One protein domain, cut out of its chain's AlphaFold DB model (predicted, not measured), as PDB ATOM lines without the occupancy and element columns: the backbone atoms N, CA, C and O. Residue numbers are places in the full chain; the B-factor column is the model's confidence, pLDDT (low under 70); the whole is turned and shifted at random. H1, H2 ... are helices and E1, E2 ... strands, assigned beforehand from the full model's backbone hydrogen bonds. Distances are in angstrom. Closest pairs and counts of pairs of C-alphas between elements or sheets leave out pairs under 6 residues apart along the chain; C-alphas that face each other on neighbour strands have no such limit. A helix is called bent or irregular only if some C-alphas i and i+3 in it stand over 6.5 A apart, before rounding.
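AT A GLANCE: This is residues 92 to 263 and 275 to 283 of the 288 residues of the protein "Methylenetetrahydrofolate reductase (NAD(P)H)" of Drosophila lebanonensis (UniProt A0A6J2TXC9). A strongly twisted wall of five parallel strands, curled like part of a barrel, has H4, H6 and H7 packed along its strands on one face, one layer of strands and one of helices. At the margins, H1 only grazes the wall, H2 lies off it and farthest from the mean of the C-alphas, and residues 281 to 282 pair with the edge strand E5. The 181 printed residues hold eight named helices and five named strands, in the order H1 E1 H2 E2 H3 H4 E3 H5 E4 H6 E5 H7 H8, and the class is mixed, helices and strands. The sheet order is E1 E2 E3 E4 E5. The whole is compact and rounded, with a radius of gyration of the C-alphas of 16.5 A and spans of 45 by 41 by 34 A.

HOW THE PARTS SIT: H1, residues 92 to 100, only grazes the sheet, with its residues 92 to 95; its closest C-alphas to E5, residues 225 to 230, are those of Gly 92 and Ser 225, 5.8 A apart. E1, residues 107 to 110, is an edge strand parallel to E2, residues 133 to 136, with N 135 and O 108 within hydrogen-bond range at 2.8 A. Between them in the chain H2, residues 123 to 126, is not on the sheet. H3, residues 140 to 143, only grazes the sheet. E2 is parallel to E3, residues 167 to 172, with N 168 and O 134 at 2.8 A. H4, residues 153 to 161, has a height over the sheet of 9.0 A and lies over E2 and, only just, over E3, on which 3 of its C-alphas fall; it runs along the strands, at 3 degrees to E2 on the local plane. E3 is parallel to E4, residues 191 to 195, with N 193 and O 169 at 2.8 A. E4 is parallel to E5, with N 227 and O 192 at 2.8 A. These neighbours make four strand-helix-strand units, parallel neighbour strands with one or more helices between them in the chain: E1, H2, E2; E2, H3 and H4, E3; E3, H5, E4; and E4, H6, E5, each with a right-handed crossover. H5, residues 178 to 186, only just touches the hub H6, residues 209 to 223, with 3 pairs of C-alphas within 8 A, the closest those of Leu 185 and Ala 216 at 6.9 A. H6 lies over E4 at a height over the sheet of 8.9 A. H7, residues 245 to 256, lies over E5 at 8.3 A and touches H6, the closest C-alphas being those of Glu 210 and Lys 255, 4.9 A apart. H8, residues 258 to 261, touches H6 too, with the C-alphas of Arg 214 and Ser 260 closest at 5.5 A. Every O i to N i+4 pair is within hydrogen-bond range in H1, H4, H5 and H7, and 9 of 11 are in H6; H2, H3 and H8 are too short for such a pair.

IN THESE COORDINATES: H1 begins at C-alpha 92, (27.485, -18.177, 52.740). H6 is the longest helix, 18.8 A from first to last C-alpha, and is irregular, with C-alphas 219 and 222 9.7 A apart. H7 measures 16.4 A, as E3 and E5 each measure 16.3 A. H8 ends at C-alpha 261, (36.609, -8.030, 42.212).

THE WHOLE: The C-alphas farthest apart, those of Pro 128 and Ser 203, are 48.2 A apart. Residues 264 to 274 are not printed, and C-alphas 263 and 275 are 19.7 A apart across this cut. The links E1 to H2, E4 to H6 and E5 to H7 are long. The mean pLDDT of the printed part is 84.3; residues 236 to 243, 258 to 263 and 275 to 283 are under 70.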
ATOM      1  N   GLY A  92      26.689 -19.127  51.958       86.31
ATOM      2  CA  GLY A  92      27.485 -18.177  52.740       86.31
ATOM      3  C   GLY A  92      26.694 -17.506  53.870       86.31
ATOM      4  O   GLY A  92      27.122 -17.564  55.019       86.31
ATOM      5  N   ALA A  93      25.515 -16.950  53.573       85.31
ATOM      6  CA  ALA A  93      24.659 -16.307  54.576       85.31
ATOM      7  C   ALA A  93      24.096 -17.320  55.587       85.31
ATOM      8  O   ALA A  93      24.126 -17.085  56.792       85.31
ATOM      9  N   LEU A  94      23.662 -18.492  55.108       86.75
ATOM     10  CA  LEU A  94      23.172 -19.572  55.969       86.75
ATOM     11  C   LEU A  94      24.229 -20.017  56.992       86.75
ATOM     12  O   LEU A  94      23.924 -20.191  58.173       86.75
ATOM     13  N   LEU A  95      25.472 -20.203  56.549       87.69
ATOM     14  CA  LEU A  95      26.574 -20.602  57.421       87.69
ATOM     15  C   LEU A  95      26.987 -19.470  58.367       87.69
ATOM     16  O   LEU A  95      27.331 -19.754  59.516       87.69
ATOM     17  N   ALA A  96      26.915 -18.208  57.927       85.19
ATOM     18  CA  ALA A  96      27.128 -17.043  58.784       85.19
ATOM     19  C   ALA A  96      26.168 -17.054  59.980       85.19
ATOM     20  O   ALA A  96      26.608 -16.993  61.128       85.19
ATOM     21  N   ASP A  97      24.871 -17.215  59.704       86.56
ATOM     22  CA  ASP A  97      23.807 -17.207  60.707       86.56
ATOM     23  C   ASP A  97      23.967 -18.351  61.710       86.56
ATOM     24  O   ASP A  97      23.878 -18.148  62.923       86.56
ATOM     25  N   LEU A  98      24.227 -19.565  61.215       85.56
ATOM     26  CA  LEU A  98      24.431 -20.741  62.062       85.56
ATOM     27  C   LEU A  98      25.678 -20.593  62.939       85.56
ATOM     28  O   LEU A  98      25.642 -20.940  64.121       85.56
ATOM     29  N   THR A  99      26.753 -20.028  62.383       84.81
ATOM     30  CA  THR A  99      27.992 -19.751  63.121       84.81
ATOM     31  C   THR A  99      27.765 -18.699  64.202       84.81
ATOM     32  O   THR A  99      28.167 -18.917  65.345       84.81
ATOM     33  N   ALA A 100      27.082 -17.597  63.879       88.12
ATOM     34  CA  ALA A 100      26.751 -16.533  64.827       88.12
ATOM     35  C   ALA A 100      25.880 -17.044  65.984       88.12
ATOM     36  O   ALA A 100      26.063 -16.648  67.131       88.12
ATOM     37  N   GLN A 101      24.978 -17.985  65.697       91.44
ATOM     38  CA  GLN A 101      24.127 -18.640  66.691       91.44
ATOM     39  C   GLN A 101      24.820 -19.794  67.431       91.44
ATOM     40  O   GLN A 101      24.190 -20.435  68.268       91.44
ATOM     41  N   SER A 102      26.089 -20.094  67.125       90.25
ATOM     42  CA  SER A 102      26.818 -21.244  67.682       90.25
ATOM     43  C   SER A 102      26.065 -22.574  67.524       90.25
ATOM     44  O   SER A 102      26.163 -23.468  68.364       90.25
ATOM     45  N   LYS A 103      25.301 -22.714  66.435       87.19
ATOM     46  CA  LYS A 103      24.554 -23.933  66.119       87.19
ATOM     47  C   LYS A 103      25.459 -24.931  65.415       87.19
ATOM     48  O   LYS A 103      26.252 -24.564  64.552       87.19
ATOM     49  N   PHE A 104      25.312 -26.204  65.768       86.12
ATOM     50  CA  PHE A 104      25.949 -27.282  65.023       86.12
ATOM     51  C   PHE A 104      25.357 -27.369  63.614       86.12
ATOM     52  O   PHE A 104      24.143 -27.261  63.427       86.12
ATOM     53  N   PHE A 105      26.224 -27.587  62.632       87.00
ATOM     54  CA  PHE A 105      25.847 -27.848  61.253       87.00
ATOM     55  C   PHE A 105      26.890 -28.739  60.586       87.00
ATOM     56  O   PHE A 105      28.043 -28.798  61.010       87.00
ATOM     57  N   TYR A 106      26.484 -29.418  59.521       88.50
ATOM     58  CA  TYR A 106      27.384 -30.199  58.684       88.50
ATOM     59  C   TYR A 106      26.888 -30.192  57.237       88.50
ATOM     60  O   TYR A 106      25.725 -29.887  56.977       88.50
ATOM     61  N   GLY A 107      27.774 -30.506  56.300       89.81
ATOM     62  CA  GLY A 107      27.424 -30.727  54.902       89.81
ATOM     63  C   GLY A 107      27.911 -32.101  54.467       89.81
ATOM     64  O   GLY A 107      28.786 -32.689  55.104       89.81
ATOM     65  N   ILE A 108      27.346 -32.614  53.386       92.62
ATOM     66  CA  ILE A 108      27.801 -33.858  52.758       92.62
ATOM     67  C   ILE A 108      28.317 -33.563  51.357       92.62
ATOM     68  O   ILE A 108      27.898 -32.584  50.743       92.62
ATOM     69  N   GLU A 109      29.227 -34.393  50.861       94.94
ATOM     70  CA  GLU A 109      29.720 -34.319  49.488       94.94
ATOM     71  C   GLU A 109      29.328 -35.598  48.753       94.94
ATOM     72  O   GLU A 109      29.561 -36.701  49.250       94.94
ATOM     73  N   ILE A 110      28.710 -35.448  47.582       92.75
ATOM     74  CA  ILE A 110      28.191 -36.562  46.790       92.75
ATOM     75  C   ILE A 110      28.681 -36.486  45.346       92.75
ATOM     76  O   ILE A 110      28.848 -35.409  44.768       92.75
ATOM     77  N   ILE A 111      28.883 -37.658  44.753       92.12
ATOM     78  CA  ILE A 111      29.126 -37.821  43.319       92.12
ATOM     79  C   ILE A 111      27.805 -38.210  42.635       92.12
ATOM     80  O   ILE A 111      27.050 -38.991  43.214       92.12
ATOM     81  N   PRO A 112      27.507 -37.717  41.418       91.88
ATOM     82  CA  PRO A 112      26.254 -38.059  40.739       91.88
ATOM     83  C   PRO A 112      26.127 -39.546  40.391       91.88
ATOM     84  O   PRO A 112      25.030 -40.103  40.466       91.88
ATOM     85  N   ARG A 113      27.248 -40.191  40.035       89.31
ATOM     86  CA  ARG A 113      27.310 -41.604  39.650       89.31
ATOM     87  C   ARG A 113      28.361 -42.375  40.435       89.31
ATOM     88  O   ARG A 113      29.445 -41.860  40.699       89.31
ATOM     89  N   LEU A 114      28.071 -43.642  40.711       83.56
ATOM     90  CA  LEU A 114      29.011 -44.624  41.248       83.56
ATOM     91  C   LEU A 114      28.960 -45.882  40.376       83.56
ATOM     92  O   LEU A 114      27.904 -46.481  40.201       83.56
ATOM     93  N   GLY A 115      30.101 -46.269  39.796       81.25
ATOM     94  CA  GLY A 115      30.167 -47.422  38.888       81.25
ATOM     95  C   GLY A 115      29.265 -47.277  37.655       81.25
ATOM     96  O   GLY A 115      28.569 -48.220  37.305       81.25
ATOM     97  N   GLY A 116      29.212 -46.082  37.055       83.19
ATOM     98  CA  GLY A 116      28.417 -45.798  35.848       83.19
ATOM     99  C   GLY A 116      26.921 -45.551  36.086       83.19
ATOM    100  O   GLY A 116      26.245 -45.023  35.204       83.19
ATOM    101  N   LYS A 117      26.403 -45.846  37.282       87.38
ATOM    102  CA  LYS A 117      24.977 -45.725  37.627       87.38
ATOM    103  C   LYS A 117      24.711 -44.517  38.523       87.38
ATOM    104  O   LYS A 117      25.610 -44.166  39.293       87.38
ATOM    105  N   PRO A 118      23.516 -43.895  38.470       91.38
ATOM    106  CA  PRO A 118      23.125 -42.877  39.441       91.38
ATOM    107  C   PRO A 118      23.330 -43.375  40.874       91.38
ATOM    108  O   PRO A 118      22.960 -44.505  41.193       91.38
ATOM    109  N   LEU A 119      23.952 -42.555  41.724       89.62
ATOM    110  CA  LEU A 119      24.144 -42.889  43.132       89.62
ATOM    111  C   LEU A 119      22.784 -42.804  43.849       89.62
ATOM    112  O   LEU A 119      22.226 -41.706  43.904       89.62
ATOM    113  N   PRO A 120      22.244 -43.907  44.402       91.38
ATOM    114  CA  PRO A 120      21.041 -43.838  45.219       91.38
ATOM    115  C   PRO A 120      21.349 -43.126  46.539       91.38
ATOM    116  O   PRO A 120      22.292 -43.494  47.242       91.38
ATOM    117  N   ILE A 121      20.554 -42.109  46.869       90.25
ATOM    118  CA  ILE A 121      20.677 -41.334  48.106       90.25
ATOM    119  C   ILE A 121      19.319 -41.312  48.800       90.25
ATOM    120  O   ILE A 121      18.359 -40.736  48.284       90.25
ATOM    121  N   ASP A 122      19.244 -41.896  49.991       91.44
ATOM    122  CA  ASP A 122      18.086 -41.745  50.866       91.44
ATOM    123  C   ASP A 122      18.400 -40.720  51.961       91.44
ATOM    124  O   ASP A 122      19.207 -40.965  52.857       91.44
ATOM    125  N   PHE A 123      17.770 -39.540  51.904       89.88
ATOM    126  CA  PHE A 123      17.983 -38.515  52.927       89.88
ATOM    127  C   PHE A 123      17.415 -38.905  54.298       89.88
ATOM    128  O   PHE A 123      17.725 -38.256  55.302       89.88
ATOM    129  N   ASN A 124      16.616 -39.971  54.372       88.94
ATOM    130  CA  ASN A 124      16.146 -40.522  55.636       88.94
ATOM    131  C   ASN A 124      17.272 -41.180  56.440       88.94
ATOM    132  O   ASN A 124      17.198 -41.180  57.667       88.94
ATOM    133  N   ASP A 125      18.351 -41.619  55.785       88.69
ATOM    134  CA  ASP A 125      19.535 -42.181  56.449       88.69
ATOM    135  C   ASP A 125      20.262 -41.150  57.332       88.69
ATOM    136  O   ASP A 125      21.026 -41.513  58.225       88.69
ATOM    137  N   PHE A 126      20.017 -39.851  57.115       86.38
ATOM    138  CA  PHE A 126      20.588 -38.765  57.918       86.38
ATOM    139  C   PHE A 126      19.696 -38.340  59.090       86.38
ATOM    140  O   PHE A 126      20.052 -37.434  59.847       86.38
ATOM    141  N   LEU A 127      18.516 -38.937  59.259       85.94
ATOM    142  CA  LEU A 127      17.637 -38.580  60.368       85.94
ATOM    143  C   LEU A 127      18.266 -38.952  61.728       85.94
ATOM    144  O   LEU A 127      18.968 -39.954  61.841       85.94
ATOM    145  N   PRO A 128      18.021 -38.152  62.786       86.25
ATOM    146  CA  PRO A 128      17.099 -37.013  62.836       86.25
ATOM    147  C   PRO A 128      17.707 -35.673  62.382       86.25
ATOM    148  O   PRO A 128      17.007 -34.661  62.380       86.25
ATOM    149  N   VAL A 129      18.991 -35.624  62.015       84.88
ATOM    150  CA  VAL A 129      19.694 -34.367  61.716       84.88
ATOM    151  C   VAL A 129      20.097 -34.326  60.252       84.88
ATOM    152  O   VAL A 129      21.145 -34.835  59.887       84.88
ATOM    153  N   LEU A 130      19.316 -33.645  59.417       87.75
ATOM    154  CA  LEU A 130      19.654 -33.457  58.004       87.75
ATOM    155  C   LEU A 130      20.904 -32.587  57.791       87.75
ATOM    156  O   LEU A 130      21.115 -31.633  58.556       87.75
ATOM    157  N   PRO A 131      21.669 -32.824  56.709       89.62
ATOM    158  CA  PRO A 131      22.746 -31.931  56.317       89.62
ATOM    159  C   PRO A 131      22.217 -30.516  56.057       89.62
ATOM    160  O   PRO A 131      21.092 -30.293  55.607       89.62
ATOM    161  N   THR A 132      23.041 -29.523  56.365       90.19
ATOM    162  CA  THR A 132      22.744 -28.110  56.114       90.19
ATOM    163  C   THR A 132      22.822 -27.778  54.632       90.19
ATOM    164  O   THR A 132      22.051 -26.948  54.158       90.19
ATOM    165  N   PHE A 133      23.726 -28.439  53.911       92.12
ATOM    166  CA  PHE A 133      23.871 -28.330  52.467       92.12
ATOM    167  C   PHE A 133      24.505 -29.595  51.877       92.12
ATOM    168  O   PHE A 133      25.116 -30.397  52.592       92.12
ATOM    169  N   VAL A 134      24.386 -29.740  50.560       94.00
ATOM    170  CA  VAL A 134      24.945 -30.849  49.782       94.00
ATOM    171  C   VAL A 134      25.918 -30.300  48.750       94.00
ATOM    172  O   VAL A 134      25.527 -29.560  47.852       94.00
ATOM    173  N   SER A 135      27.189 -30.665  48.863       95.94
ATOM    174  CA  SER A 135      28.196 -30.397  47.840       95.94
ATOM    175  C   SER A 135      28.117 -31.463  46.756       95.94
ATOM    176  O   SER A 135      28.104 -32.653  47.071       95.94
ATOM    177  N   VAL A 136      28.048 -31.061  45.487       96.50
ATOM    178  CA  VAL A 136      27.926 -32.003  44.364       96.50
ATOM    179  C   VAL A 136      29.165 -31.910  43.491       96.50
ATOM    180  O   VAL A 136      29.457 -30.866  42.904       96.50
ATOM    181  N   VAL A 137      29.903 -33.015  43.416       94.38
ATOM    182  CA  VAL A 137      31.206 -33.084  42.751       94.38
ATOM    183  C   VAL A 137      31.067 -32.913  41.239       94.38
ATOM    184  O   VAL A 137      30.172 -33.480  40.615       94.38
ATOM    185  N   TRP A 138      32.010 -32.175  40.646       93.81
ATOM    186  CA  TRP A 138      32.187 -32.016  39.204       93.81
ATOM    187  C   TRP A 138      33.356 -32.877  38.727       93.81
ATOM    188  O   TRP A 138      34.519 -32.601  39.034       93.81
ATOM    189  N   LEU A 139      33.058 -33.926  37.963       89.31
ATOM    190  CA  LEU A 139      34.047 -34.870  37.448       89.31
ATOM    191  C   LEU A 139      34.584 -34.361  36.108       89.31
ATOM    192  O   LEU A 139      34.113 -34.725  35.035       89.31
ATOM    193  N   ALA A 140      35.582 -33.482  36.178       84.50
ATOM    194  CA  ALA A 140      36.068 -32.691  35.047       84.50
ATOM    195  C   ALA A 140      36.386 -33.497  33.776       84.50
ATOM    196  O   ALA A 140      36.016 -33.102  32.673       84.50
ATOM    197  N   THR A 141      37.048 -34.645  33.918       87.00
ATOM    198  CA  THR A 141      37.407 -35.515  32.787       87.00
ATOM    199  C   THR A 141      36.204 -36.203  32.145       87.00
ATOM    200  O   THR A 141      36.319 -36.639  31.004       87.00
ATOM    201  N   GLN A 142      35.070 -36.268  32.842       86.62
ATOM    202  CA  GLN A 142      33.825 -36.865  32.358       86.62
ATOM    203  C   GLN A 142      32.893 -35.825  31.726       86.62
ATOM    204  O   GLN A 142      32.115 -36.168  30.845       86.62
ATOM    205  N   TYR A 143      32.966 -34.562  32.161       90.50
ATOM    206  CA  TYR A 143      31.971 -33.541  31.808       90.50
ATOM    207  C   TYR A 143      32.475 -32.442  30.867       90.50
ATOM    208  O   TYR A 143      31.704 -31.554  30.497       90.50
ATOM    209  N   TRP A 144      33.757 -32.450  30.483       89.38
ATOM    210  CA  TRP A 144      34.339 -31.352  29.698       89.38
ATOM    211  C   TRP A 144      33.717 -31.185  28.301       89.38
ATOM    212  O   TRP A 144      33.745 -30.079  27.771       89.38
ATOM    213  N   ASN A 145      33.162 -32.248  27.712       89.50
ATOM    214  CA  ASN A 145      32.581 -32.268  26.363       89.50
ATOM    215  C   ASN A 145      31.057 -32.459  26.328       89.50
ATOM    216  O   ASN A 145      30.511 -32.685  25.254       89.50
ATOM    217  N   ILE A 146      30.377 -32.421  27.474       91.62
ATOM    218  CA  ILE A 146      28.926 -32.637  27.535       91.62
ATOM    219  C   ILE A 146      28.200 -31.342  27.191       91.62
ATOM    220  O   ILE A 146      28.267 -30.389  27.959       91.62
ATOM    221  N   ASP A 147      27.501 -31.298  26.068       88.94
ATOM    222  CA  ASP A 147      26.748 -30.129  25.616       88.94
ATOM    223  C   ASP A 147      25.295 -30.540  25.322       88.94
ATOM    224  O   ASP A 147      25.099 -31.572  24.674       88.94
ATOM    225  N   PRO A 148      24.275 -29.811  25.814       93.94
ATOM    226  CA  PRO A 148      24.341 -28.564  26.587       93.94
ATOM    227  C   PRO A 148      24.823 -28.764  28.037       93.94
ATOM    228  O   PRO A 148      24.823 -29.883  28.558       93.94
ATOM    229  N   ILE A 149      25.239 -27.691  28.723       95.25
ATOM    230  CA  ILE A 149      25.773 -27.786  30.097       95.25
ATOM    231  C   ILE A 149      24.741 -28.298  31.114       95.25
ATOM    232  O   ILE A 149      25.101 -28.923  32.111       95.25
ATOM    233  N   GLU A 150      23.453 -28.104  30.843       95.12
ATOM    234  CA  GLU A 150      22.331 -28.639  31.609       95.12
ATOM    235  C   GLU A 150      22.304 -30.165  31.647       95.12
ATOM    236  O   GLU A 150      21.774 -30.723  32.606       95.12
ATOM    237  N   ALA A 151      22.871 -30.825  30.634       94.19
ATOM    238  CA  ALA A 151      22.940 -32.279  30.555       94.19
ATOM    239  C   ALA A 151      24.038 -32.869  31.455       94.19
ATOM    240  O   ALA A 151      24.101 -34.083  31.627       94.19
ATOM    241  N   VAL A 152      24.891 -32.047  32.075       95.00
ATOM    242  CA  VAL A 152      25.888 -32.533  33.035       95.00
ATOM    243  C   VAL A 152      25.189 -33.080  34.281       95.00
ATOM    244  O   VAL A 152      24.438 -32.364  34.941       95.00
ATOM    245  N   ASP A 153      25.490 -34.321  34.667       95.75
ATOM    246  CA  ASP A 153      24.860 -35.004  35.808       95.75
ATOM    247  C   ASP A 153      24.912 -34.190  37.112       95.75
ATOM    248  O   ASP A 153      23.940 -34.145  37.863       95.75
ATOM    249  N   THR A 154      26.025 -33.491  37.374       96.12
ATOM    250  CA  THR A 154      26.152 -32.562  38.512       96.12
ATOM    251  C   THR A 154      25.057 -31.499  38.490       96.12
ATOM    252  O   THR A 154      24.451 -31.232  39.523       96.12
ATOM    253  N   VAL A 155      24.779 -30.906  37.325       96.81
ATOM    254  CA  VAL A 155      23.748 -29.874  37.157       96.81
ATOM    255  C   VAL A 155      22.357 -30.475  37.337       96.81
ATOM    256  O   VAL A 155      21.532 -29.898  38.045       96.81
ATOM    257  N   GLN A 156      22.100 -31.642  36.750       96.44
ATOM    258  CA  GLN A 156      20.815 -32.331  36.871       96.44
ATOM    259  C   GLN A 156      20.505 -32.720  38.326       96.44
ATOM    260  O   GLN A 156      19.411 -32.450  38.824       96.44
ATOM    261  N   LEU A 157      21.487 -33.272  39.046       96.06
ATOM    262  CA  LEU A 157      21.352 -33.616  40.462       96.06
ATOM    263  C   LEU A 157      21.123 -32.372  41.325       96.06
ATOM    264  O   LEU A 157      20.267 -32.375  42.205       96.06
ATOM    265  N   VAL A 158      21.857 -31.292  41.059       95.50
ATOM    266  CA  VAL A 158      21.695 -30.016  41.767       95.50
ATOM    267  C   VAL A 158      20.286 -29.467  41.579       95.50
ATOM    268  O   VAL A 158      19.619 -29.194  42.571       95.50
ATOM    269  N   LYS A 159      19.786 -29.398  40.338       94.00
ATOM    270  CA  LYS A 159      18.413 -28.954  40.047       94.00
ATOM    271  C   LYS A 159      17.358 -29.812  40.751       94.00
ATOM    272  O   LYS A 159      16.336 -29.287  41.179       94.00
ATOM    273  N   HIS A 160      17.607 -31.114  40.899       93.25
ATOM    274  CA  HIS A 160      16.712 -32.020  41.621       93.25
ATOM    275  C   HIS A 160      16.725 -31.797  43.146       93.25
ATOM    276  O   HIS A 160      15.699 -31.950  43.805       93.25
ATOM    277  N   LEU A 161      17.876 -31.435  43.719       92.38
ATOM    278  CA  LEU A 161      18.058 -31.242  45.162       92.38
ATOM    279  C   LEU A 161      17.660 -29.840  45.652       92.38
ATOM    280  O   LEU A 161      17.127 -29.720  46.757       92.38
ATOM    281  N   GLU A 162      17.895 -28.797  44.848       90.31
ATOM    282  CA  GLU A 162      17.699 -27.385  45.219       90.31
ATOM    283  C   GLU A 162      16.327 -27.035  45.823       90.31
ATOM    284  O   GLU A 162      16.296 -26.181  46.715       90.31
ATOM    285  N   PRO A 163      15.198 -27.652  45.413       88.50
ATOM    286  CA  PRO A 163      13.905 -27.385  46.046       88.50
ATOM    287  C   PRO A 163      13.830 -27.808  47.520       88.50
ATOM    288  O   PRO A 163      12.995 -27.304  48.267       88.50
ATOM    289  N   ARG A 164      14.679 -28.745  47.959       88.81
ATOM    290  CA  ARG A 164      14.587 -29.377  49.286       88.81
ATOM    291  C   ARG A 164      15.766 -29.049  50.191       88.81
ATOM    292  O   ARG A 164      15.595 -28.969  51.408       88.81
ATOM    293  N   ILE A 165      16.955 -28.865  49.621       89.81
ATOM    294  CA  ILE A 165      18.187 -28.639  50.376       89.81
ATOM    295  C   ILE A 165      19.146 -27.713  49.613       89.81
ATOM    296  O   ILE A 165      19.297 -27.863  48.401       89.81
ATOM    297  N   PRO A 166      19.845 -26.779  50.291       92.50
ATOM    298  CA  PRO A 166      20.876 -25.978  49.648       92.50
ATOM    299  C   PRO A 166      21.970 -26.853  49.035       92.50
ATOM    300  O   PRO A 166      22.540 -27.721  49.700       92.50
ATOM    301  N   THR A 167      22.301 -26.591  47.779       94.25
ATOM    302  CA  THR A 167      23.337 -27.311  47.036       94.25
ATOM    303  C   THR A 167      24.533 -26.420  46.758       94.25
ATOM    304  O   THR A 167      24.380 -25.228  46.503       94.25
ATOM    305  N   LEU A 168      25.724 -27.009  46.757       95.88
ATOM    306  CA  LEU A 168      26.985 -26.381  46.388       95.88
ATOM    307  C   LEU A 168      27.594 -27.162  45.206       95.88
ATOM    308  O   LEU A 168      28.394 -28.073  45.421       95.88
ATOM    309  N   PRO A 169      27.191 -26.877  43.955       97.06
ATOM    310  CA  PRO A 169      27.813 -27.498  42.789       97.06
ATOM    311  C   PRO A 169      29.291 -27.125  42.715       97.06
ATOM    312  O   PRO A 169      29.651 -25.956  42.848       97.06
ATOM    313  N   HIS A 170      30.151 -28.103  42.461       96.81
ATOM    314  CA  HIS A 170      31.537 -27.832  42.103       96.81
ATOM    315  C   HIS A 170      31.610 -27.365  40.646       96.81
ATOM    316  O   HIS A 170      30.794 -27.765  39.816       96.81
ATOM    317  N   LEU A 171      32.629 -26.575  40.318       96.62
ATOM    318  CA  LEU A 171      33.010 -26.293  38.936       96.62
ATOM    319  C   LEU A 171      34.524 -26.172  38.831       96.62
ATOM    320  O   LEU A 171      35.163 -25.476  39.623       96.62
ATOM    321  N   THR A 172      35.089 -26.848  37.834       94.88
ATOM    322  CA  THR A 172      36.525 -26.816  37.534       94.88
ATOM    323  C   THR A 172      36.807 -25.980  36.297       94.88
ATOM    324  O   THR A 172      36.000 -25.983  35.370       94.88
ATOM    325  N   VAL A 173      37.999 -25.389  36.202       93.94
ATOM    326  CA  VAL A 173      38.445 -24.708  34.970       93.94
ATOM    327  C   VAL A 173      39.018 -25.650  33.906       93.94
ATOM    328  O   VAL A 173      39.318 -25.215  32.796       93.94
ATOM    329  N   TYR A 174      39.172 -26.942  34.210       93.62
ATOM    330  CA  TYR A 174      39.706 -27.924  33.265       93.62
ATOM    331  C   TYR A 174      38.900 -27.964  31.958       93.62
ATOM    332  O   TYR A 174      37.722 -28.320  31.964       93.62
ATOM    333  N   ARG A 175      39.556 -27.604  30.844       93.25
ATOM    334  CA  ARG A 175      38.958 -27.471  29.499       93.25
ATOM    335  C   ARG A 175      37.694 -26.597  29.451       93.25
ATOM    336  O   ARG A 175      36.887 -26.737  28.540       93.25
ATOM    337  N   MET A 176      37.534 -25.683  30.406       93.44
ATOM    338  CA  MET A 176      36.401 -24.764  30.456       93.44
ATOM    339  C   MET A 176      36.625 -23.605  29.480       93.44
ATOM    340  O   MET A 176      37.573 -22.842  29.659       93.44
ATOM    341  N   SER A 177      35.778 -23.473  28.456       93.81
ATOM    342  CA  SER A 177      35.751 -22.286  27.592       93.81
ATOM    343  C   SER A 177      35.014 -21.127  28.273       93.81
ATOM    344  O   SER A 177      34.280 -21.338  29.238       93.81
ATOM    345  N   GLU A 178      35.194 -19.904  27.769       94.44
ATOM    346  CA  GLU A 178      34.457 -18.733  28.270       94.44
ATOM    347  C   GLU A 178      32.947 -18.907  28.088       94.44
ATOM    348  O   GLU A 178      32.208 -18.801  29.062       94.44
ATOM    349  N   GLN A 179      32.511 -19.296  26.883       95.00
ATOM    350  CA  GLN A 179      31.097 -19.546  26.589       95.00
ATOM    351  C   GLN A 179      30.493 -20.578  27.545       95.00
ATOM    352  O   GLN A 179      29.463 -20.322  28.150       95.00
ATOM    353  N   ARG A 180      31.169 -21.713  27.756       95.38
ATOM    354  CA  ARG A 180      30.656 -22.781  28.624       95.38
ATOM    355  C   ARG A 180      30.574 -22.352  30.090       95.38
ATOM    356  O   ARG A 180      29.675 -22.783  30.811       95.38
ATOM    357  N   LEU A 181      31.511 -21.521  30.550       95.75
ATOM    358  CA  LEU A 181      31.428 -20.925  31.879       95.75
ATOM    359  C   LEU A 181      30.237 -19.966  31.975       95.75
ATOM    360  O   LEU A 181      29.515 -19.994  32.967       95.75
ATOM    361  N   ASP A 182      30.012 -19.146  30.955       95.56
ATOM    362  CA  ASP A 182      28.872 -18.234  30.924       95.56
ATOM    363  C   ASP A 182      27.540 -18.993  30.886       95.56
ATOM    364  O   ASP A 182      26.634 -18.644  31.643       95.56
ATOM    365  N   ASP A 183      27.456 -20.086  30.125       96.94
ATOM    366  CA  ASP A 183      26.298 -20.986  30.109       96.94
ATOM    367  C   ASP A 183      26.039 -21.566  31.510       96.94
ATOM    368  O   ASP A 183      24.911 -21.539  32.001       96.94
ATOM    369  N   PHE A 184      27.088 -22.010  32.220       97.25
ATOM    370  CA  PHE A 184      26.956 -22.463  33.610       97.25
ATOM    371  C   PHE A 184      26.415 -21.356  34.522       97.25
ATOM    372  O   PHE A 184      25.529 -21.584  35.347       97.25
ATOM    373  N   LEU A 185      26.960 -20.143  34.411       96.69
ATOM    374  CA  LEU A 185      26.561 -19.011  35.246       96.69
ATOM    375  C   LEU A 185      25.131 -18.548  34.929       96.69
ATOM    376  O   LEU A 185      24.447 -18.056  35.835       96.69
ATOM    377  N   ALA A 186      24.659 -18.760  33.698       97.12
ATOM    378  CA  ALA A 186      23.295 -18.489  33.256       97.12
ATOM    379  C   ALA A 186      22.253 -19.462  33.843       97.12
ATOM    380  O   ALA A 186      21.078 -19.106  33.922       97.12
ATOM    381  N   LEU A 187      22.665 -20.622  34.380       95.69
ATOM    382  CA  LEU A 187      21.776 -21.572  35.075       95.69
ATOM    383  C   LEU A 187      21.113 -21.003  36.343       95.69
ATOM    384  O   LEU A 187      20.262 -21.655  36.941       95.69
ATOM    385  N   ASN A 188      21.516 -19.806  36.786       92.88
ATOM    386  CA  ASN A 188      20.965 -19.094  37.943       92.88
ATOM    387  C   ASN A 188      21.042 -19.860  39.283       92.88
ATOM    388  O   ASN A 188      20.307 -19.556  40.227       92.88
ATOM    389  N   LEU A 189      21.985 -20.802  39.396       93.69
ATOM    390  CA  LEU A 189      22.294 -21.493  40.650       93.69
ATOM    391  C   LEU A 189      22.712 -20.476  41.724       93.69
ATOM    392  O   LEU A 189      23.287 -19.422  41.409       93.69
ATOM    393  N   LYS A 190      22.400 -20.771  42.991       92.94
ATOM    394  CA  LYS A 190      22.656 -19.857  44.127       92.94
ATOM    395  C   LYS A 190      24.046 -19.988  44.723       92.94
ATOM    396  O   LYS A 190      24.504 -19.065  45.396       92.94
ATOM    397  N   ASN A 191      24.708 -21.115  44.488       94.81
ATOM    398  CA  ASN A 191      26.007 -21.411  45.070       94.81
ATOM    399  C   ASN A 191      26.939 -22.037  44.036       94.81
ATOM    400  O   ASN A 191      26.485 -22.663  43.082       94.81
ATOM    401  N   LEU A 192      28.240 -21.895  44.258       95.31
ATOM    402  CA  LEU A 192      29.298 -22.487  43.451       95.31
ATOM    403  C   LEU A 192      30.506 -22.791  44.340       95.31
ATOM    404  O   LEU A 192      30.954 -21.924  45.084       95.31
ATOM    405  N   LEU A 193      31.087 -23.983  44.232       96.12
ATOM    406  CA  LEU A 193      32.446 -24.243  44.697       96.12
ATOM    407  C   LEU A 193      33.413 -24.146  43.513       96.12
ATOM    408  O   LEU A 193      33.485 -25.046  42.674       96.12
ATOM    409  N   ALA A 194      34.183 -23.062  43.472       95.00
ATOM    410  CA  ALA A 194      35.187 -22.828  42.447       95.00
ATOM    411  C   ALA A 194      36.476 -23.596  42.771       95.00
ATOM    412  O   ALA A 194      37.162 -23.335  43.766       95.00
ATOM    413  N   VAL A 195      36.836 -24.533  41.898       92.38
ATOM    414  CA  VAL A 195      38.058 -25.336  42.007       92.38
ATOM    415  C   VAL A 195      38.856 -25.275  40.708       92.38
ATOM    416  O   VAL A 195      38.330 -24.978  39.641       92.38
ATOM    417  N   ARG A 196      40.164 -25.538  40.776       90.25
ATOM    418  CA  ARG A 196      40.988 -25.583  39.560       90.25
ATOM    419  C   ARG A 196      40.673 -26.837  38.735       90.25
ATOM    420  O   ARG A 196      40.493 -26.770  37.523       90.25
ATOM    421  N   GLY A 197      40.569 -27.970  39.425       87.50
ATOM    422  CA  GLY A 197      40.714 -29.295  38.835       87.50
ATOM    423  C   GLY A 197      42.174 -29.754  38.864       87.50
ATOM    424  O   GLY A 197      43.104 -28.951  39.020       87.50
ATOM    425  N   ASP A 198      42.366 -31.062  38.733       84.94
ATOM    426  CA  ASP A 198      43.688 -31.678  38.889       84.94
ATOM    427  C   ASP A 198      44.584 -31.426  37.677       84.94
ATOM    428  O   ASP A 198      45.790 -31.240  37.818       84.94
ATOM    429  N   LYS A 199      43.975 -31.358  36.490       84.44
ATOM    430  CA  LYS A 199      44.655 -31.138  35.212       84.44
ATOM    431  C   LYS A 199      44.404 -29.724  34.692       84.44
ATOM    432  O   LYS A 199      43.370 -29.120  34.970       84.44
ATOM    433  N   VAL A 200      45.330 -29.239  33.871       84.12
ATOM    434  CA  VAL A 200      45.210 -27.991  33.109       84.12
ATOM    435  C   VAL A 200      45.460 -28.324  31.642       84.12
ATOM    436  O   VAL A 200      46.434 -28.994  31.315       84.12
ATOM    437  N   HIS A 201      44.560 -27.898  30.763       88.56
ATOM    438  CA  HIS A 201      44.719 -28.006  29.317       88.56
ATOM    439  C   HIS A 201      45.406 -26.752  28.767       88.56
ATOM    440  O   HIS A 201      45.129 -25.634  29.211       88.56
ATOM    441  N   GLU A 202      46.288 -26.910  27.782       86.81
ATOM    442  CA  GLU A 202      47.112 -25.809  27.263       86.81
ATOM    443  C   GLU A 202      46.266 -24.652  26.723       86.81
ATOM    444  O   GLU A 202      46.495 -23.496  27.078       86.81
ATOM    445  N   SER A 203      45.211 -24.962  25.965       86.25
ATOM    446  CA  SER A 203      44.342 -23.963  25.333       86.25
ATOM    447  C   SER A 203      43.215 -23.407  26.214       86.25
ATOM    448  O   SER A 203      42.460 -22.561  25.744       86.25
ATOM    449  N   GLN A 204      43.044 -23.871  27.461       91.00
ATOM    450  CA  GLN A 204      41.939 -23.366  28.289       91.00
ATOM    451  C   GLN A 204      42.233 -21.920  28.757       91.00
ATOM    452  O   GLN A 204      43.357 -21.673  29.209       91.00
ATOM    453  N   PRO A 205      41.271 -20.980  28.684       91.50
ATOM    454  CA  PRO A 205      41.475 -19.574  29.051       91.50
ATOM    455  C   PRO A 205      41.737 -19.377  30.551       91.50
ATOM    456  O   PRO A 205      42.577 -18.566  30.929       91.50
ATOM    457  N   TYR A 206      41.070 -20.159  31.405       91.62
ATOM    458  CA  TYR A 206      41.189 -20.051  32.859       91.62
ATOM    459  C   TYR A 206      42.182 -21.078  33.418       91.62
ATOM    460  O   TYR A 206      41.987 -22.281  33.268       91.62
ATOM    461  N   LYS A 207      43.256 -20.640  34.073       89.88
ATOM    462  CA  LYS A 207      44.348 -21.495  34.574       89.88
ATOM    463  C   LYS A 207      44.208 -21.886  36.044       89.88
ATOM    464  O   LYS A 207      44.766 -22.901  36.461       89.88
ATOM    465  N   ASP A 208      43.437 -21.134  36.815       89.56
ATOM    466  CA  ASP A 208      43.253 -21.366  38.243       89.56
ATOM    467  C   ASP A 208      41.820 -21.065  38.708       89.56
ATOM    468  O   ASP A 208      40.979 -20.548  37.971       89.56
ATOM    469  N   SER A 209      41.526 -21.428  39.960       89.81
ATOM    470  CA  SER A 209      40.220 -21.162  40.569       89.81
ATOM    471  C   SER A 209      39.999 -19.684  40.892       89.81
ATOM    472  O   SER A 209      38.862 -19.293  41.111       89.81
ATOM    473  N   GLU A 210      41.056 -18.872  40.991       91.25
ATOM    474  CA  GLU A 210      40.910 -17.439  41.250       91.25
ATOM    475  C   GLU A 210      40.230 -16.773  40.058       91.25
ATOM    476  O   GLU A 210      39.218 -16.105  40.237       91.25
ATOM    477  N   GLN A 211      40.705 -17.019  38.839       92.50
ATOM    478  CA  GLN A 211      40.102 -16.478  37.621       92.50
ATOM    479  C   GLN A 211      38.625 -16.882  37.467       92.50
ATOM    480  O   GLN A 211      37.804 -16.064  37.052       92.50
ATOM    481  N   LEU A 212      38.270 -18.108  37.873       92.50
ATOM    482  CA  LEU A 212      36.878 -18.561  37.925       92.50
ATOM    483  C   LEU A 212      36.039 -17.749  38.925       92.50
ATOM    484  O   LEU A 212      34.945 -17.306  38.583       92.50
ATOM    485  N   VAL A 213      36.558 -17.526  40.139       92.81
ATOM    486  CA  VAL A 213      35.907 -16.680  41.157       92.81
ATOM    487  C   VAL A 213      35.684 -15.273  40.606       92.81
ATOM    488  O   VAL A 213      34.561 -14.776  40.670       92.81
ATOM    489  N   ARG A 214      36.713 -14.674  39.989       91.38
ATOM    490  CA  ARG A 214      36.633 -13.339  39.378       91.38
ATOM    491  C   ARG A 214      35.517 -13.265  38.337       91.38
ATOM    492  O   ARG A 214      34.650 -12.401  38.427       91.38
ATOM    493  N   ARG A 215      35.490 -14.193  37.369       92.88
ATOM    494  CA  ARG A 215      34.456 -14.215  36.317       92.88
ATOM    495  C   ARG A 215      33.058 -14.395  36.904       92.88
ATOM    496  O   ARG A 215      32.158 -13.634  36.556       92.88
ATOM    497  N   ALA A 216      32.884 -15.347  37.819       92.44
ATOM    498  CA  ALA A 216      31.602 -15.611  38.462       92.44
ATOM    499  C   ALA A 216      31.080 -14.388  39.237       92.44
ATOM    500  O   ALA A 216      29.904 -14.044  39.125       92.44
ATOM    501  N   GLN A 217      31.956 -13.679  39.953       90.31
ATOM    502  CA  GLN A 217      31.616 -12.431  40.642       90.31
ATOM    503  C   GLN A 217      31.268 -11.307  39.665       90.31
ATOM    504  O   GLN A 217      30.306 -10.586  39.908       90.31
ATOM    505  N   CYS A 218      31.979 -11.174  38.544       90.69
ATOM    506  CA  CYS A 218      31.652 -10.155  37.544       90.69
ATOM    507  C   CYS A 218      30.282 -10.362  36.900       90.69
ATOM    508  O   CYS A 218      29.579  -9.392  36.635       90.69
ATOM    509  N   VAL A 219      29.898 -11.615  36.654       92.38
ATOM    510  CA  VAL A 219      28.627 -11.940  35.993       92.38
ATOM    511  C   VAL A 219      27.462 -11.935  36.982       92.38
ATOM    512  O   VAL A 219      26.379 -11.455  36.658       92.38
ATOM    513  N   ARG A 220      27.651 -12.486  38.187       92.75
ATOM    514  CA  ARG A 220      26.553 -12.758  39.132       92.75
ATOM    515  C   ARG A 220      26.578 -11.891  40.388       92.75
ATOM    516  O   ARG A 220      25.548 -11.788  41.057       92.75
ATOM    517  N   GLY A 221      27.705 -11.262  40.712       87.75
ATOM    518  CA  GLY A 221      27.867 -10.423  41.898       87.75
ATOM    519  C   GLY A 221      27.425 -11.124  43.182       87.75
ATOM    520  O   GLY A 221      27.692 -12.305  43.393       87.75
ATOM    521  N   GLU A 222      26.690 -10.399  44.019       84.88
ATOM    522  CA  GLU A 222      26.181 -10.882  45.309       84.88
ATOM    523  C   GLU A 222      25.061 -11.936  45.179       84.88
ATOM    524  O   GLU A 222      24.682 -12.559  46.169       84.88
ATOM    525  N   SER A 223      24.536 -12.181  43.968       87.75
ATOM    526  CA  SER A 223      23.476 -13.182  43.744       87.75
ATOM    527  C   SER A 223      23.969 -14.636  43.773       87.75
ATOM    528  O   SER A 223      23.149 -15.558  43.731       87.75
ATOM    529  N   LEU A 224      25.290 -14.846  43.828       90.56
ATOM    530  CA  LEU A 224      25.948 -16.150  43.840       90.56
ATOM    531  C   LEU A 224      26.892 -16.256  45.045       90.56
ATOM    532  O   LEU A 224      27.832 -15.477  45.187       90.56
ATOM    533  N   SER A 225      26.686 -17.264  45.893       92.06
ATOM    534  CA  SER A 225      27.641 -17.607  46.950       92.06
ATOM    535  C   SER A 225      28.770 -18.463  46.380       92.06
ATOM    536  O   SER A 225      28.506 -19.502  45.779       92.06
ATOM    537  N   ILE A 226      30.025 -18.057  46.577       93.06
ATOM    538  CA  ILE A 226      31.181 -18.770  46.023       93.06
ATOM    539  C   ILE A 226      32.057 -19.304  47.155       93.06
ATOM    540  O   ILE A 226      32.587 -18.541  47.961       93.06
ATOM    541  N   GLY A 227      32.222 -20.623  47.200       91.69
ATOM    542  CA  GLY A 227      33.230 -21.305  48.001       91.69
ATOM    543  C   GLY A 227      34.510 -21.544  47.202       91.69
ATOM    544  O   GLY A 227      34.482 -21.665  45.977       91.69
ATOM    545  N   VAL A 228      35.636 -21.677  47.904       91.25
ATOM    546  CA  VAL A 228      36.941 -22.026  47.324       91.25
ATOM    547  C   VAL A 228      37.615 -23.120  48.149       91.25
ATOM    548  O   VAL A 228      37.444 -23.187  49.365       91.25
ATOM    549  N   ALA A 229      38.397 -23.979  47.497       87.94
ATOM    550  CA  ALA A 229      39.149 -25.027  48.187       87.94
ATOM    551  C   ALA A 229      40.315 -24.458  49.015       87.94
ATOM    552  O   ALA A 229      41.033 -23.560  48.557       87.94
ATOM    553  N   GLY A 230      40.524 -25.031  50.204       84.44
ATOM    554  CA  GLY A 230      41.660 -24.751  51.081       84.44
ATOM    555  C   GLY A 230      42.424 -26.027  51.431       84.44
ATOM    556  O   GLY A 230      41.831 -27.097  51.549       84.44
ATOM    557  N   TYR A 231      43.738 -25.900  51.625       85.69
ATOM    558  CA  TYR A 231      44.643 -27.023  51.878       85.69
ATOM    559  C   TYR A 231      45.429 -26.776  53.173       85.69
ATOM    560  O   TYR A 231      46.470 -26.122  53.134       85.69
ATOM    561  N   PRO A 232      44.929 -27.242  54.336       78.12
ATOM    562  CA  PRO A 232      45.572 -26.998  55.632       78.12
ATOM    563  C   PRO A 232      46.983 -27.581  55.736       78.12
ATOM    564  O   PRO A 232      47.840 -27.000  56.392       78.12
ATOM    565  N   GLU A 233      47.205 -28.718  55.079       81.06
ATOM    566  CA  GLU A 233      48.484 -29.436  55.048       81.06
ATOM    567  C   GLU A 233      49.374 -28.966  53.884       81.06
ATOM    568  O   GLU A 233      50.543 -29.307  53.829       81.06
ATOM    569  N   GLY A 234      48.871 -28.077  53.022       78.06
ATOM    570  CA  GLY A 234      49.532 -27.668  51.788       78.06
ATOM    571  C   GLY A 234      48.982 -28.406  50.567       78.06
ATOM    572  O   GLY A 234      48.368 -29.467  50.672       78.06
ATOM    573  N   TYR A 235      49.133 -27.799  49.393       78.19
ATOM    574  CA  TYR A 235      48.720 -28.404  48.133       78.19
ATOM    575  C   TYR A 235      49.818 -29.333  47.595       78.19
ATOM    576  O   TYR A 235      50.980 -28.944  47.500       78.19
ATOM    577  N   THR A 236      49.451 -30.562  47.237       69.88
ATOM    578  CA  THR A 236      50.395 -31.627  46.851       69.88
ATOM    579  C   THR A 236      51.000 -31.444  45.458       69.88
ATOM    580  O   THR A 236      52.108 -31.906  45.206       69.88
ATOM    581  N   ASN A 237      50.312 -30.734  44.557       66.00
ATOM    582  CA  ASN A 237      50.782 -30.467  43.191       66.00
ATOM    583  C   ASN A 237      51.388 -29.055  43.046       66.00
ATOM    584  O   ASN A 237      51.233 -28.420  41.999       66.00
ATOM    585  N   GLU A 238      52.018 -28.530  44.100       59.66
ATOM    586  CA  GLU A 238      52.827 -27.308  44.011       59.66
ATOM    587  C   GLU A 238      54.052 -27.552  43.103       59.66
ATOM    588  O   GLU A 238      54.615 -28.652  43.138       59.66
ATOM    589  N   PRO A 239      54.521 -26.554  42.320       50.16
ATOM    590  CA  PRO A 239      55.610 -26.705  41.339       50.16
ATOM    591  C   PRO A 239      56.959 -27.221  41.874       50.16
ATOM    592  O   PRO A 239      57.887 -27.425  41.096       50.16
ATOM    593  N   HIS A 240      57.092 -27.443  43.182       45.94
ATOM    594  CA  HIS A 240      58.325 -27.890  43.829       45.94
ATOM    595  C   HIS A 240      58.155 -29.139  44.705       45.94
ATOM    596  O   HIS A 240      59.066 -29.475  45.454       45.94
ATOM    597  N   GLY A 241      57.009 -29.831  44.629       52.00
ATOM    598  CA  GLY A 241      56.788 -31.133  45.278       52.00
ATOM    599  C   GLY A 241      56.783 -31.132  46.813       52.00
ATOM    600  O   GLY A 241      56.549 -32.174  47.416       52.00
ATOM    601  N   ALA A 242      57.023 -29.988  47.454       54.47
ATOM    602  CA  ALA A 242      56.906 -29.820  48.893       54.47
ATOM    603  C   ALA A 242      55.565 -29.163  49.220       54.47
ATOM    604  O   ALA A 242      55.288 -28.040  48.789       54.47
ATOM    605  N   GLU A 243      54.747 -29.858  50.005       68.25
ATOM    606  CA  GLU A 243      53.551 -29.288  50.608       68.25
ATOM    607  C   GLU A 243      53.943 -28.043  51.417       68.25
ATOM    608  O   GLU A 243      54.738 -28.105  52.357       68.25
ATOM    609  N   ASN A 244      53.412 -26.882  51.031       78.31
ATOM    610  CA  ASN A 244      53.674 -25.624  51.721       78.31
ATOM    611  C   ASN A 244      52.353 -25.007  52.208       78.31
ATOM    612  O   ASN A 244      51.694 -24.272  51.459       78.31
ATOM    613  N   PRO A 245      51.965 -25.266  53.472       82.62
ATOM    614  CA  PRO A 245      50.763 -24.695  54.071       82.62
ATOM    615  C   PRO A 245      50.713 -23.165  53.998       82.62
ATOM    616  O   PRO A 245      49.655 -22.588  53.749       82.62
ATOM    617  N   LEU A 246      51.850 -22.482  54.181       84.38
ATOM    618  CA  LEU A 246      51.901 -21.016  54.175       84.38
ATOM    619  C   LEU A 246      51.637 -20.454  52.777       84.38
ATOM    620  O   LEU A 246      50.845 -19.519  52.643       84.38
ATOM    621  N   ALA A 247      52.238 -21.049  51.744       82.50
ATOM    622  CA  ALA A 247      51.956 -20.690  50.355       82.50
ATOM    623  C   ALA A 247      50.485 -20.965  50.004       82.50
ATOM    624  O   ALA A 247      49.800 -20.097  49.465       82.50
ATOM    625  N   SER A 248      49.947 -22.115  50.421       83.06
ATOM    626  CA  SER A 248      48.531 -22.457  50.223       83.06
ATOM    627  C   SER A 248      47.582 -21.447  50.886       83.06
ATOM    628  O   SER A 248      46.569 -21.067  50.296       83.06
ATOM    629  N   VAL A 249      47.920 -20.941  52.077       86.00
ATOM    630  CA  VAL A 249      47.168 -19.863  52.742       86.00
ATOM    631  C   VAL A 249      47.299 -18.532  51.994       86.00
ATOM    632  O   VAL A 249      46.327 -17.778  51.931       86.00
ATOM    633  N   GLN A 250      48.460 -18.216  51.412       86.19
ATOM    634  CA  GLN A 250      48.633 -17.013  50.589       86.19
ATOM    635  C   GLN A 250      47.772 -17.070  49.321       86.19
ATOM    636  O   GLN A 250      47.028 -16.125  49.061       86.19
ATOM    637  N   PHE A 251      47.777 -18.194  48.599       84.44
ATOM    638  CA  PHE A 251      46.888 -18.404  47.452       84.44
ATOM    639  C   PHE A 251      45.412 -18.361  47.854       84.44
ATOM    640  O   PHE A 251      44.587 -17.785  47.148       84.44
ATOM    641  N   LEU A 252      45.055 -18.924  49.013       86.56
ATOM    642  CA  LEU A 252      43.694 -18.822  49.538       86.56
ATOM    643  C   LEU A 252      43.297 -17.358  49.784       86.56
ATOM    644  O   LEU A 252      42.212 -16.945  49.385       86.56
ATOM    645  N   LYS A 253      44.180 -16.550  50.384       86.94
ATOM    646  CA  LYS A 253      43.939 -15.113  50.589       86.94
ATOM    647  C   LYS A 253      43.760 -14.362  49.271       86.94
ATOM    648  O   LYS A 253      42.903 -13.490  49.215       86.94
ATOM    649  N   GLN A 254      44.519 -14.702  48.229       86.12
ATOM    650  CA  GLN A 254      44.384 -14.087  46.901       86.12
ATOM    651  C   GLN A 254      43.007 -14.365  46.286       86.12
ATOM    652  O   GLN A 254      42.336 -13.432  45.854       86.12
ATOM    653  N   LYS A 255      42.524 -15.613  46.366       83.81
ATOM    654  CA  LYS A 255      41.172 -15.992  45.908       83.81
ATOM    655  C   LYS A 255      40.059 -15.226  46.626       83.81
ATOM    656  O   LYS A 255      39.019 -14.961  46.033       83.81
ATOM    657  N   LEU A 256      40.276 -14.886  47.898       80.75
ATOM    658  CA  LEU A 256      39.322 -14.166  48.747       80.75
ATOM    659  C   LEU A 256      39.482 -12.635  48.694       80.75
ATOM    660  O   LEU A 256      38.669 -11.921  49.280       80.75
ATOM    661  N   ALA A 257      40.544 -12.119  48.072       73.94
ATOM    662  CA  ALA A 257      40.893 -10.708  48.159       73.94
ATOM    663  C   ALA A 257      39.898  -9.834  47.381       73.94
ATOM    664  O   ALA A 257      39.573 -10.165  46.248       73.94
ATOM    665  N   PRO A 258      39.520  -8.646  47.884       54.94
ATOM    666  CA  PRO A 258      38.649  -7.728  47.154       54.94
ATOM    667  C   PRO A 258      39.199  -7.289  45.789       54.94
ATOM    668  O   PRO A 258      38.452  -6.874  44.918       54.94
ATOM    669  N   ASN A 259      40.511  -7.384  45.563       46.75
ATOM    670  CA  ASN A 259      41.129  -7.016  44.285       46.75
ATOM    671  C   ASN A 259      40.928  -8.081  43.191       46.75
ATOM    672  O   ASN A 259      41.218  -7.819  42.025       46.75
ATOM    673  N   SER A 260      40.400  -9.258  43.543       47.78
ATOM    674  CA  SER A 260      39.835 -10.195  42.573       47.78
ATOM    675  C   SER A 260      38.503  -9.666  41.987       47.78
ATOM    676  O   SER A 260      38.083 -10.094  40.918       47.78
ATOM    677  N   LEU A 261      37.902  -8.626  42.589       48.88
ATOM    678  CA  LEU A 261      36.609  -8.030  42.212       48.88
ATOM    679  C   LEU A 261      36.694  -6.931  41.133       48.88
ATOM    680  O   LEU A 261      35.705  -6.245  40.875       48.88
ATOM    681  N   SER A 262      37.859  -6.700  40.518       42.66
ATOM    682  CA  SER A 262      38.018  -5.668  39.484       42.66
ATOM    683  C   SER A 262      37.450  -6.137  38.144       42.66
ATOM    684  O   SER A 262      38.178  -6.598  37.262       42.66
ATOM    685  N   CYS A 263      36.145  -5.983  37.971       48.56
ATOM    686  CA  CYS A 263      35.470  -6.177  36.695       48.56
ATOM    687  C   CYS A 263      35.653  -4.914  35.834       48.56
ATOM    688  O   CYS A 263      34.810  -4.024  35.865       48.56
ATOM    689  N   SER A 275      31.063  -9.054  54.952       26.58
ATOM    690  CA  SER A 275      30.360 -10.289  55.320       26.58
ATOM    691  C   SER A 275      30.820 -11.446  54.439       26.58
ATOM    692  O   SER A 275      30.074 -11.966  53.619       26.58
ATOM    693  N   TYR A 276      32.083 -11.847  54.605       31.22
ATOM    694  CA  TYR A 276      32.614 -13.073  54.012       31.22
ATOM    695  C   TYR A 276      32.615 -14.179  55.067       31.22
ATOM    696  O   TYR A 276      33.383 -14.134  56.030       31.22
ATOM    697  N   SER A 277      31.760 -15.184  54.892       29.41
ATOM    698  CA  SER A 277      31.812 -16.415  55.682       29.41
ATOM    699  C   SER A 277      32.723 -17.417  54.990       29.41
ATOM    700  O   SER A 277      32.434 -17.897  53.897       29.41
ATOM    701  N   ILE A 278      33.855 -17.710  55.628       31.92
ATOM    702  CA  ILE A 278      34.843 -18.671  55.142       31.92
ATOM    703  C   ILE A 278      34.353 -20.077  55.504       31.92
ATOM    704  O   ILE A 278      34.421 -20.481  56.663       31.92
ATOM    705  N   ALA A 279      33.896 -20.840  54.513       33.19
ATOM    706  CA  ALA A 279      33.788 -22.290  54.627       33.19
ATOM    707  C   ALA A 279      35.105 -22.901  54.130       33.19
ATOM    708  O   ALA A 279      35.344 -22.983  52.926       33.19
ATOM    709  N   VAL A 280      35.994 -23.296  55.048       31.64
ATOM    710  CA  VAL A 280      37.180 -24.084  54.683       31.64
ATOM    711  C   VAL A 280      36.709 -25.503  54.380       31.64
ATOM    712  O   VAL A 280      36.440 -26.289  55.287       31.64
ATOM    713  N   LEU A 281      36.584 -25.820  53.095       36.00
ATOM    714  CA  LEU A 281      36.324 -27.175  52.633       36.00
ATOM    715  C   LEU A 281      37.610 -27.998  52.751       36.00
ATOM    716  O   LEU A 281      38.565 -27.769  52.006       36.00
ATOM    717  N   ARG A 282      37.636 -28.969  53.672       29.19
ATOM    718  CA  ARG A 282      38.736 -29.935  53.780       29.19
ATOM    719  C   ARG A 282      38.574 -31.021  52.716       29.19
ATOM    720  O   ARG A 282      38.052 -32.104  52.988       29.19
ATOM    721  N   ILE A 283      39.070 -30.750  51.512       29.66
ATOM    722  CA  ILE A 283      39.302 -31.790  50.508       29.66
ATOM    723  C   ILE A 283      40.604 -32.517  50.892       29.66
ATOM    724  O   ILE A 283      41.681 -32.169  50.432       29.66
TER     725      ILE A 283